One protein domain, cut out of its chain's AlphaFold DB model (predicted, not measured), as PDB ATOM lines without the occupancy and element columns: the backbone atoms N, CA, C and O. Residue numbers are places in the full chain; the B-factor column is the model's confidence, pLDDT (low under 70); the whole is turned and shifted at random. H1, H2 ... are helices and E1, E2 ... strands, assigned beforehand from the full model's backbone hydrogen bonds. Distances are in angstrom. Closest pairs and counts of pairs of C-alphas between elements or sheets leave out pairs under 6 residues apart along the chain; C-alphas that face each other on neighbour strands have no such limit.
ATOM      1  N   ASN A 129      30.005 -21.124 -53.567       87.19
ATOM      2  CA  ASN A 129      30.247 -19.704 -53.756       87.19
ATOM      3  C   ASN A 129      31.613 -19.336 -53.189       87.19
ATOM      4  O   ASN A 129      31.890 -19.579 -52.016       87.19
ATOM      5  N   ILE A 130      32.435 -18.728 -54.041       92.75
ATOM      6  CA  ILE A 130      33.732 -18.178 -53.666       92.75
ATOM      7  C   ILE A 130      33.532 -16.698 -53.358       92.75
ATOM      8  O   ILE A 130      32.988 -15.960 -54.182       92.75
ATOM      9  N   ILE A 131      33.947 -16.270 -52.168       93.19
ATOM     10  CA  ILE A 131      33.767 -14.893 -51.696       93.19
ATOM     11  C   ILE A 131      35.112 -14.372 -51.220       93.19
ATOM     12  O   ILE A 131      35.808 -15.057 -50.476       93.19
ATOM     13  N   SER A 132      35.468 -13.155 -51.618       94.88
ATOM     14  CA  SER A 132      36.737 -12.530 -51.251       94.88
ATOM     15  C   SER A 132      36.511 -11.194 -50.560       94.88
ATOM     16  O   SER A 132      35.649 -10.418 -50.960       94.88
ATOM     17  N   GLU A 133      37.333 -10.905 -49.560       96.06
ATOM     18  CA  GLU A 133      37.334  -9.653 -48.805       96.06
ATOM     19  C   GLU A 133      38.755  -9.089 -48.773       96.06
ATOM     20  O   GLU A 133      39.737  -9.832 -48.691       96.06
ATOM     21  N   SER A 134      38.889  -7.765 -48.846       94.44
ATOM     22  CA  SER A 134      40.206  -7.127 -48.779       94.44
ATOM     23  C   SER A 134      40.673  -6.986 -47.331       94.44
ATOM     24  O   SER A 134      39.923  -6.530 -46.472       94.44
ATOM     25  N   ILE A 135      41.935  -7.339 -47.077       90.69
ATOM     26  CA  ILE A 135      42.585  -7.202 -45.766       90.69
ATOM     27  C   ILE A 135      43.333  -5.867 -45.660       90.69
ATOM     28  O   ILE A 135      43.530  -5.366 -44.560       90.69
ATOM     29  N   GLY A 136      43.688  -5.228 -46.780       83.06
ATOM     30  CA  GLY A 136      44.357  -3.920 -46.775       83.06
ATOM     31  C   GLY A 136      45.755  -3.921 -46.140       83.06
ATOM     32  O   GLY A 136      46.286  -2.848 -45.854       83.06
ATOM     33  N   ASP A 137      46.354  -5.095 -45.923       89.62
ATOM     34  CA  ASP A 137      47.724  -5.235 -45.439       89.62
ATOM     35  C   ASP A 137      48.744  -5.090 -46.588       89.62
ATOM     36  O   ASP A 137      48.436  -5.161 -47.783       89.62
ATOM     37  N   SER A 138      49.996  -4.805 -46.231       87.69
ATOM     38  CA  SER A 138      51.097  -4.637 -47.176       87.69
ATOM     39  C   SER A 138      51.457  -5.917 -47.940       87.69
ATOM     40  O   SER A 138      51.824  -5.795 -49.107       87.69
ATOM     41  N   ARG A 139      51.306  -7.101 -47.333       89.38
ATOM     42  CA  ARG A 139      51.709  -8.405 -47.890       89.38
ATOM     43  C   ARG A 139      50.516  -9.275 -48.237       89.38
ATOM     44  O   ARG A 139      50.556  -9.981 -49.231       89.38
ATOM     45  N   ILE A 140      49.452  -9.193 -47.446       92.62
ATOM     46  CA  ILE A 140      48.200  -9.892 -47.716       92.62
ATOM     47  C   ILE A 140      47.131  -8.874 -48.108       92.62
ATOM     48  O   ILE A 140      46.647  -8.083 -47.297       92.62
ATOM     49  N   LYS A 141      46.725  -8.897 -49.376       93.94
ATOM     50  CA  LYS A 141      45.722  -7.963 -49.906       93.94
ATOM     51  C   LYS A 141      44.305  -8.443 -49.692       93.94
ATOM     52  O   LYS A 141      43.406  -7.609 -49.544       93.94
ATOM     53  N   LYS A 142      44.095  -9.757 -49.689       96.44
ATOM     54  CA  LYS A 142      42.765 -10.355 -49.608       96.44
ATOM     55  C   LYS A 142      42.765 -11.695 -48.890       96.44
ATOM     56  O   LYS A 142      43.769 -12.401 -48.840       96.44
ATOM     57  N   ILE A 143      41.596 -12.029 -48.374       97.00
ATOM     58  CA  ILE A 143      41.234 -13.373 -47.957       97.00
ATOM     59  C   ILE A 143      40.066 -13.836 -48.817       97.00
ATOM     60  O   ILE A 143      39.223 -13.023 -49.196       97.00
ATOM     61  N   THR A 144      40.031 -15.121 -49.130       96.62
ATOM     62  CA  THR A 144      39.012 -15.754 -49.957       96.62
ATOM     63  C   THR A 144      38.491 -16.992 -49.257       96.62
ATOM     64  O   THR A 144      39.259 -17.873 -48.879       96.62
ATOM     65  N   LEU A 145      37.175 -17.050 -49.096       95.50
ATOM     66  CA  LEU A 145      36.448 -18.247 -48.724       95.50
ATOM     67  C   LEU A 145      36.193 -19.068 -49.991       95.50
ATOM     68  O   LEU A 145      35.400 -18.654 -50.835       95.50
ATOM     69  N   ASP A 146      36.857 -20.214 -50.111       95.06
ATOM     70  CA  ASP A 146      36.627 -21.204 -51.167       95.06
ATOM     71  C   ASP A 146      36.296 -22.568 -50.538       95.06
ATOM     72  O   ASP A 146      37.205 -23.336 -50.195       95.06
ATOM     73  N   PRO A 147      35.001 -22.913 -50.407       92.00
ATOM     74  CA  PRO A 147      34.585 -24.184 -49.816       92.00
ATOM     75  C   PRO A 147      35.068 -25.422 -50.589       92.00
ATOM     76  O   PRO A 147      35.105 -26.521 -50.031       92.00
ATOM     77  N   ASN A 148      35.455 -25.266 -51.862       92.56
ATOM     78  CA  ASN A 148      35.947 -26.351 -52.711       92.56
ATOM     79  C   ASN A 148      37.474 -26.483 -52.696       92.56
ATOM     80  O   ASN A 148      38.015 -27.362 -53.374       92.56
ATOM     81  N   SER A 149      38.173 -25.658 -51.910       93.25
ATOM     82  CA  SER A 149      39.617 -25.779 -51.744       93.25
ATOM     83  C   SER A 149      40.005 -27.178 -51.238       93.25
ATOM     84  O   SER A 149      39.371 -27.766 -50.346       93.25
ATOM     85  N   ILE A 150      41.079 -27.719 -51.825       92.50
ATOM     86  CA  ILE A 150      41.679 -29.002 -51.428       92.50
ATOM     87  C   ILE A 150      42.224 -28.890 -50.000       92.50
ATOM     88  O   ILE A 150      42.014 -29.788 -49.185       92.50
ATOM     89  N   ASN A 151      42.875 -27.764 -49.697       93.88
ATOM     90  CA  ASN A 151      43.454 -27.469 -48.393       93.88
ATOM     91  C   ASN A 151      42.475 -26.637 -47.556       93.88
ATOM     92  O   ASN A 151      41.790 -25.760 -48.084       93.88
ATOM     93  N   ASN A 152      42.439 -26.869 -46.242       93.69
ATOM     94  CA  ASN A 152      41.597 -26.076 -45.337       93.69
ATOM     95  C   ASN A 152      42.076 -24.619 -45.226       93.69
ATOM     96  O   ASN A 152      41.270 -23.719 -44.997       93.69
ATOM     97  N   PHE A 153      43.382 -24.412 -45.385       96.81
ATOM     98  CA  PHE A 153      44.048 -23.121 -45.358       96.81
ATOM     99  C   PHE A 153      45.223 -23.150 -46.331       96.81
ATOM    100  O   PHE A 153      45.954 -24.140 -46.404       96.81
ATOM    101  N   GLU A 154      45.409 -22.068 -47.071       96.44
ATOM    102  CA  GLU A 154      46.559 -21.876 -47.939       96.44
ATOM    103  C   GLU A 154      46.851 -20.380 -48.082       96.44
ATOM    104  O   GLU A 154      45.931 -19.571 -48.121       96.44
ATOM    105  N   ILE A 155      48.126 -20.005 -48.187       94.38
ATOM    106  CA  ILE A 155      48.519 -18.652 -48.598       94.38
ATOM    107  C   ILE A 155      49.200 -18.763 -49.956       94.38
ATOM    108  O   ILE A 155      50.222 -19.440 -50.082       94.38
ATOM    109  N   LYS A 156      48.617 -18.111 -50.966       92.06
ATOM    110  CA  LYS A 156      49.176 -17.991 -52.318       92.06
ATOM    111  C   LYS A 156      49.456 -16.530 -52.594       92.06
ATOM    112  O   LYS A 156      48.529 -15.726 -52.626       92.06
ATOM    113  N   ASP A 157      50.724 -16.206 -52.810       89.75
ATOM    114  CA  ASP A 157      51.175 -14.840 -53.058       89.75
ATOM    115  C   ASP A 157      50.656 -13.873 -51.973       89.75
ATOM    116  O   ASP A 157      51.064 -13.959 -50.815       89.75
ATOM    117  N   GLU A 158      49.729 -12.985 -52.330       93.31
ATOM    118  CA  GLU A 158      49.146 -11.974 -51.444       93.31
ATOM    119  C   GLU A 158      47.714 -12.322 -50.979       93.31
ATOM    120  O   GLU A 158      46.949 -11.446 -50.558       93.31
ATOM    121  N   GLU A 159      47.315 -13.590 -51.091       96.25
ATOM    122  CA  GLU A 159      45.968 -14.082 -50.808       96.25
ATOM    123  C   GLU A 159      45.970 -15.219 -49.788       96.25
ATOM    124  O   GLU A 159      46.655 -16.227 -49.951       96.25
ATOM    125  N   ILE A 160      45.128 -15.081 -48.764       96.56
ATOM    126  CA  ILE A 160      44.762 -16.186 -47.878       96.56
ATOM    127  C   ILE A 160      43.538 -16.886 -48.475       96.56
ATOM    128  O   ILE A 160      42.517 -16.245 -48.708       96.56
ATOM    129  N   ILE A 161      43.600 -18.196 -48.671       97.19
ATOM    130  CA  ILE A 161      42.468 -19.034 -49.067       97.19
ATOM    131  C   ILE A 161      42.077 -19.882 -47.860       97.19
ATOM    132  O   ILE A 161      42.885 -20.656 -47.349       97.19
ATOM    133  N   ILE A 162      40.835 -19.739 -47.407       96.38
ATOM    134  CA  ILE A 162      40.247 -20.547 -46.338       96.38
ATOM    135  C   ILE A 162      39.073 -21.352 -46.878       96.38
ATOM    136  O   ILE A 162      38.299 -20.869 -47.703       96.38
ATOM    137  N   LYS A 163      38.925 -22.581 -46.392       94.38
ATOM    138  CA  LYS A 163      37.801 -23.445 -46.766       94.38
ATOM    139  C   LYS A 163      36.541 -23.165 -45.953       94.38
ATOM    140  O   LYS A 163      35.432 -23.252 -46.470       94.38
ATOM    141  N   ASP A 164      36.720 -22.817 -44.684       91.62
ATOM    142  CA  ASP A 164      35.655 -22.425 -43.770       91.62
ATOM    143  C   ASP A 164      36.124 -21.289 -42.853       91.62
ATOM    144  O   ASP A 164      37.311 -20.977 -42.780       91.62
ATOM    145  N   TYR A 165      35.170 -20.654 -42.172       92.12
ATOM    146  CA  TYR A 165      35.417 -19.573 -41.215       92.12
ATOM    147  C   TYR A 165      34.997 -19.931 -39.782       92.12
ATOM    148  O   TYR A 165      34.791 -19.041 -38.948       92.12
ATOM    149  N   VAL A 166      34.796 -21.221 -39.492       90.06
ATOM    150  CA  VAL A 166      34.212 -21.662 -38.216       90.06
ATOM    151  C   VAL A 166      35.213 -21.465 -37.082       90.06
ATOM    152  O   VAL A 166      34.844 -20.974 -36.015       90.06
ATOM    153  N   ASN A 167      36.487 -21.792 -37.320       92.62
ATOM    154  CA  ASN A 167      37.543 -21.686 -36.318       92.62
ATOM    155  C   ASN A 167      38.472 -20.490 -36.585       92.62
ATOM    156  O   ASN A 167      39.539 -20.624 -37.186       92.62
ATOM    157  N   ARG A 168      38.062 -19.309 -36.104       93.50
ATOM    158  CA  ARG A 168      38.823 -18.055 -36.257       93.50
ATOM    159  C   ARG A 168      40.212 -18.112 -35.619       93.50
ATOM    160  O   ARG A 168      41.161 -17.572 -36.179       93.50
ATOM    161  N   GLU A 169      40.328 -18.761 -34.462       94.25
ATOM    162  CA  GLU A 169      41.595 -18.882 -33.737       94.25
ATOM    163  C   GLU A 169      42.596 -19.732 -34.522       94.25
ATOM    164  O   GLU A 169      43.748 -19.335 -34.687       94.25
ATOM    165  N   TRP A 170      42.135 -20.855 -35.078       95.56
ATOM    166  CA  TRP A 170      42.962 -21.690 -35.943       95.56
ATOM    167  C   TRP A 170      43.409 -20.935 -37.201       95.56
ATOM    168  O   TRP A 170      44.607 -20.892 -37.472       95.56
ATOM    169  N   ILE A 171      42.498 -20.255 -37.911       95.56
ATOM    170  CA  ILE A 171      42.852 -19.438 -39.089       95.56
ATOM    171  C   ILE A 171      43.941 -18.421 -38.733       95.56
ATOM    172  O   ILE A 171      44.928 -18.278 -39.452       95.56
ATOM    173  N   TRP A 172      43.787 -17.730 -37.603       96.06
ATOM    174  CA  TRP A 172      44.785 -16.773 -37.143       96.06
ATOM    175  C   TRP A 172      46.130 -17.432 -36.811       96.06
ATOM    176  O   TRP A 172      47.183 -16.886 -37.147       96.06
ATOM    177  N   SER A 173      46.112 -18.612 -36.190       95.94
ATOM    178  CA  SER A 173      47.330 -19.361 -35.872       95.94
ATOM    179  C   SER A 173      48.122 -19.759 -37.125       95.94
ATOM    180  O   SER A 173      49.340 -19.594 -37.138       95.94
ATOM    181  N   GLU A 174      47.440 -20.164 -38.200       97.00
ATOM    182  CA  GLU A 174      48.058 -20.515 -39.488       97.00
ATOM    183  C   GLU A 174      48.665 -19.285 -40.182       97.00
ATOM    184  O   GLU A 174      49.793 -19.332 -40.678       97.00
ATOM    185  N   ILE A 175      47.962 -18.143 -40.156       95.38
ATOM    186  CA  ILE A 175      48.489 -16.864 -40.669       95.38
ATOM    187  C   ILE A 175      49.764 -16.488 -39.916       95.38
ATOM    188  O   ILE A 175      50.781 -16.170 -40.535       95.38
ATOM    189  N   LYS A 176      49.732 -16.551 -38.581       95.69
ATOM    190  CA  LYS A 176      50.892 -16.237 -37.747       95.69
ATOM    191  C   LYS A 176      52.067 -17.162 -38.059       95.69
ATOM    192  O   LYS A 176      53.170 -16.676 -38.286       95.69
ATOM    193  N   GLN A 177      51.823 -18.469 -38.135       95.56
ATOM    194  CA  GLN A 177      52.852 -19.452 -38.467       95.56
ATOM    195  C   GLN A 177      53.482 -19.179 -39.838       95.56
ATOM    196  O   GLN A 177      54.699 -19.288 -39.985       95.56
ATOM    197  N   HIS A 178      52.683 -18.787 -40.834       94.25
ATOM    198  CA  HIS A 178      53.194 -18.424 -42.153       94.25
ATOM    199  C   HIS A 178      54.071 -17.165 -42.113       94.25
ATOM    200  O   HIS A 178      55.121 -17.124 -42.756       94.25
ATOM    201  N   TYR A 179      53.675 -16.147 -41.348       93.88
ATOM    202  CA  TYR A 179      54.479 -14.938 -41.165       93.88
ATOM    203  C   TYR A 179      55.801 -15.242 -40.453       93.88
ATOM    204  O   TYR A 179      56.857 -14.823 -40.930       93.88
ATOM    205  N   ASP A 180      55.755 -16.028 -39.376       94.38
ATOM    206  CA  ASP A 180      56.937 -16.445 -38.619       94.38
ATOM    207  C   ASP A 180      57.903 -17.251 -39.510       94.38
ATOM    208  O   ASP A 180      59.101 -16.968 -39.544       94.38
ATOM    209  N   ALA A 181      57.393 -18.196 -40.312       94.00
ATOM    210  CA  ALA A 181      58.200 -19.017 -41.221       94.00
ATOM    211  C   ALA A 181      58.915 -18.206 -42.319       94.00
ATOM    212  O   ALA A 181      59.996 -18.588 -42.767       94.00
ATOM    213  N   ASN A 182      58.332 -17.081 -42.738       91.75
ATOM    214  CA  ASN A 182      58.902 -16.201 -43.758       91.75
ATOM    215  C   ASN A 182      59.668 -14.998 -43.172       91.75
ATOM    216  O   ASN A 182      60.139 -14.148 -43.931       91.75
ATOM    217  N   ASN A 183      59.815 -14.907 -41.842       92.56
ATOM    218  CA  ASN A 183      60.372 -13.744 -41.136       92.56
ATOM    219  C   ASN A 183      59.666 -12.426 -41.508       92.56
ATOM    220  O   ASN A 183      60.293 -11.387 -41.745       92.56
ATOM    221  N   TRP A 184      58.340 -12.469 -41.611       92.00
ATOM    222  CA  TRP A 184      57.509 -11.315 -41.924       92.00
ATOM    223  C   TRP A 184      57.005 -10.654 -40.632       92.00
ATOM    224  O   TRP A 184      56.439 -11.341 -39.786       92.00
ATOM    225  N   PRO A 185      57.166  -9.329 -40.453       90.12
ATOM    226  CA  PRO A 185      56.595  -8.629 -39.317       90.12
ATOM    227  C   PRO A 185      55.069  -8.625 -39.428       90.12
ATOM    228  O   PRO A 185      54.511  -8.241 -40.457       90.12
ATOM    229  N   ILE A 186      54.407  -9.026 -38.348       90.81
ATOM    230  CA  ILE A 186      52.962  -8.882 -38.178       90.81
ATOM    231  C   ILE A 186      52.713  -7.482 -37.626       90.81
ATOM    232  O   ILE A 186      53.230  -7.131 -36.567       90.81
ATOM    233  N   THR A 187      51.942  -6.669 -38.340       89.62
ATOM    234  CA  THR A 187      51.506  -5.367 -37.831       89.62
ATOM    235  C   THR A 187      50.403  -5.548 -36.787       89.62
ATOM    236  O   THR A 187      49.551  -6.428 -36.920       89.62
ATOM    237  N   ASP A 188      50.356  -4.674 -35.779       88.00
ATOM    238  CA  ASP A 188      49.371  -4.754 -34.683       88.00
ATOM    239  C   ASP A 188      47.906  -4.734 -35.164       88.00
ATOM    240  O   ASP A 188      47.008  -5.231 -34.485       88.00
ATOM    241  N   ASN A 189      47.645  -4.170 -36.348       92.31
ATOM    242  CA  ASN A 189      46.308  -4.071 -36.931       92.31
ATOM    243  C   ASN A 189      45.891  -5.289 -37.776       92.31
ATOM    244  O   ASN A 189      44.694  -5.448 -38.022       92.31
ATOM    245  N   LEU A 190      46.824  -6.149 -38.211       92.19
ATOM    246  CA  LEU A 190      46.523  -7.297 -39.072       92.19
ATOM    247  C   LEU A 190      45.493  -8.269 -38.460       92.19
ATOM    248  O   LEU A 190      44.551  -8.619 -39.175       92.19
ATOM    249  N   PRO A 191      45.570  -8.657 -37.166       93.88
ATOM    250  CA  PRO A 191      44.554  -9.525 -36.569       93.88
ATOM    251  C   PRO A 191      43.142  -8.931 -36.669       93.88
ATOM    252  O   PRO A 191      42.194  -9.629 -37.022       93.88
ATOM    253  N   GLY A 192      43.001  -7.625 -36.417       94.75
ATOM    254  CA  GLY A 192      41.713  -6.933 -36.505       94.75
ATOM    255  C   GLY A 192      41.182  -6.828 -37.938       94.75
ATOM    256  O   GLY A 192      39.974  -6.910 -38.155       94.75
ATOM    257  N   LEU A 193      42.070  -6.680 -38.927       94.44
ATOM    258  CA  LEU A 193      41.702  -6.659 -40.346       94.44
ATOM    259  C   LEU A 193      41.211  -8.033 -40.822       94.44
ATOM    260  O   LEU A 193      40.189  -8.114 -41.504       94.44
ATOM    261  N   VAL A 194      41.891  -9.106 -40.408       94.56
ATOM    262  CA  VAL A 194      41.479 -10.491 -40.686       94.56
ATOM    263  C   VAL A 194      40.138 -10.804 -40.019       94.56
ATOM    264  O   VAL A 194      39.234 -11.312 -40.680       94.56
ATOM    265  N   ASP A 195      39.963 -10.452 -38.743       94.62
ATOM    266  CA  ASP A 195      38.708 -10.691 -38.021       94.62
ATOM    267  C   ASP A 195      37.521  -9.943 -38.649       94.62
ATOM    268  O   ASP A 195      36.425 -10.495 -38.796       94.62
ATOM    269  N   LYS A 196      37.754  -8.706 -39.105       94.94
ATOM    270  CA  LYS A 196      36.760  -7.925 -39.846       94.94
ATOM    271  C   LYS A 196      36.377  -8.603 -41.162       94.94
ATOM    272  O   LYS A 196      35.188  -8.731 -41.441       94.94
ATOM    273  N   ALA A 197      37.354  -9.059 -41.946       94.94
ATOM    274  CA  ALA A 197      37.098  -9.761 -43.203       94.94
ATOM    275  C   ALA A 197      36.311 -11.068 -42.977       94.94
ATOM    276  O   ALA A 197      35.318 -11.325 -43.653       94.94
ATOM    277  N   ILE A 198      36.669 -11.847 -41.951       94.25
ATOM    278  CA  ILE A 198      35.926 -13.056 -41.571       94.25
ATOM    279  C   ILE A 198      34.499 -12.722 -41.104       94.25
ATOM    280  O   ILE A 198      33.548 -13.432 -41.434       94.25
ATOM    281  N   THR A 199      34.310 -11.631 -40.362       94.00
ATOM    282  CA  THR A 199      32.977 -11.171 -39.941       94.00
ATOM    283  C   THR A 199      32.114 -10.748 -41.136       94.00
ATOM    284  O   THR A 199      30.912 -11.032 -41.159       94.00
ATOM    285  N   ASN A 200      32.717 -10.140 -42.162       93.00
ATOM    286  CA  ASN A 200      32.033  -9.857 -43.422       93.00
ATOM    287  C   ASN A 200      31.611 -11.152 -44.126       93.00
ATOM    288  O   ASN A 200      30.457 -11.252 -44.541       93.00
ATOM    289  N   PHE A 201      32.475 -12.174 -44.183       90.19
ATOM    290  CA  PHE A 201      32.077 -13.487 -44.703       90.19
ATOM    291  C   PHE A 201      30.896 -14.070 -43.941       90.19
ATOM    292  O   PHE A 201      29.935 -14.485 -44.565       90.19
ATOM    293  N   GLN A 202      30.897 -14.051 -42.610       88.12
ATOM    294  CA  GLN A 202      29.769 -14.581 -41.833       88.12
ATOM    295  C   GLN A 202      28.437 -13.883 -42.132       88.12
ATOM    296  O   GLN A 202      27.382 -14.500 -42.011       88.12
ATOM    297  N   SER A 203      28.489 -12.608 -42.512       88.12
ATOM    298  CA  SER A 203      27.300 -11.812 -42.827       88.12
ATOM    299  C   SER A 203      26.846 -11.978 -44.279       88.12
ATOM    300  O   SER A 203      25.654 -11.883 -44.560       88.12
ATOM    301  N   ASN A 204      27.791 -12.218 -45.195       86.88
ATOM    302  CA  ASN A 204      27.562 -12.192 -46.640       86.88
ATOM    303  C   ASN A 204      27.646 -13.571 -47.303       86.88
ATOM    304  O   ASN A 204      27.245 -13.706 -48.456       86.88
ATOM    305  N   ALA A 205      28.175 -14.587 -46.620       85.06
ATOM    306  CA  ALA A 205      28.278 -15.935 -47.150       85.06
ATOM    307  C   ALA A 205      26.894 -16.551 -47.318       85.06
ATOM    308  O   ALA A 205      26.035 -16.476 -46.440       85.06
TER     309      ALA A 205
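AT A GLANCE: This is residues 129 to 205 of the 414 residues of an uncharacterized protein of Flavobacterium circumlabens (UniProt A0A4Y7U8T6). A small twisted sheet of four short strands has two helices over one face, H2 over the E1 and E2 half and H1 over the E4 and E3 half, the two slanted to each other and meeting only where residues 168 to 172 of H1 touch H2, and the sheet's other face is bare of named helices. This makes two layers, a sheet and the helices on one face of it. The printed part has 77 residues, with four named strands and two named helices in the order E1, E2, E3, E4, H1, H2 along the chain; the sheet order is E1, E2, E4, E3, mixed, and the class is mixed, helices and strands. The whole is compact, with a radius of gyration of the C-alphas of 11.4 A and spans of 33 by 24 by 21 A.

HOW THE PARTS SIT: Inner strands E2, residues 142 to 145, and E4, residues 159 to 162, are parallel at 22 degrees, with N 144 and O 160 2.8 A apart, within hydrogen-bond range. Edge strand E1, residues 131 to 134, forms an antiparallel hairpin with E2, N 133 to O 143 being 2.9 A. Edge strand E3, residues 153 to 156, forms one with E4, N 161 to O 154 being 2.8 A. H2, residues 190 to 204, is on the sheet over E1 and E2 at a height of 9.0 A, only just slantwise, at 33 degrees to E1 on the local plane; the closest C-alphas of H2 and E1, Ala 197 and Glu 133, are 5.6 A apart. H1, residues 168 to 181, is on the same face over E4 and E3 at a height of 9.6 A over a local plane of just 6 C-alphas, slantwise at 40 degrees to E3 on that plane; the closest C-alphas of H1 and E3, Ile 171 and Phe 153, are 7.4 A apart. H1, with residues 168 to 172 alone, touches H2 in a helical hairpin, opposite ways at a steep tilt of 39 degrees; their closest C-alphas, Trp 172 and Pro 191, are 7.3 A apart. In H1 and H2 every O i to N i+4 pair is within hydrogen-bond range.

IN THESE COORDINATES: E1 begins at C-alpha 131 (33.767, -14.893, -51.696) and is 10.5 A long; E2 and E3 measure 10.1 A each and E4 9.7 A. H1 is 20.0 A long from C-alpha 168 (38.823, -18.055, -36.257), and H2 21.0 A, ending at C-alpha 204 (27.562, -12.192, -46.640).

THE WHOLE: The C-alphas farthest apart, Asn 183 and Asn 204, are 33.3 A apart. The printed part has no cut, no link is long, and no printed residue is under 70 in pLDDT.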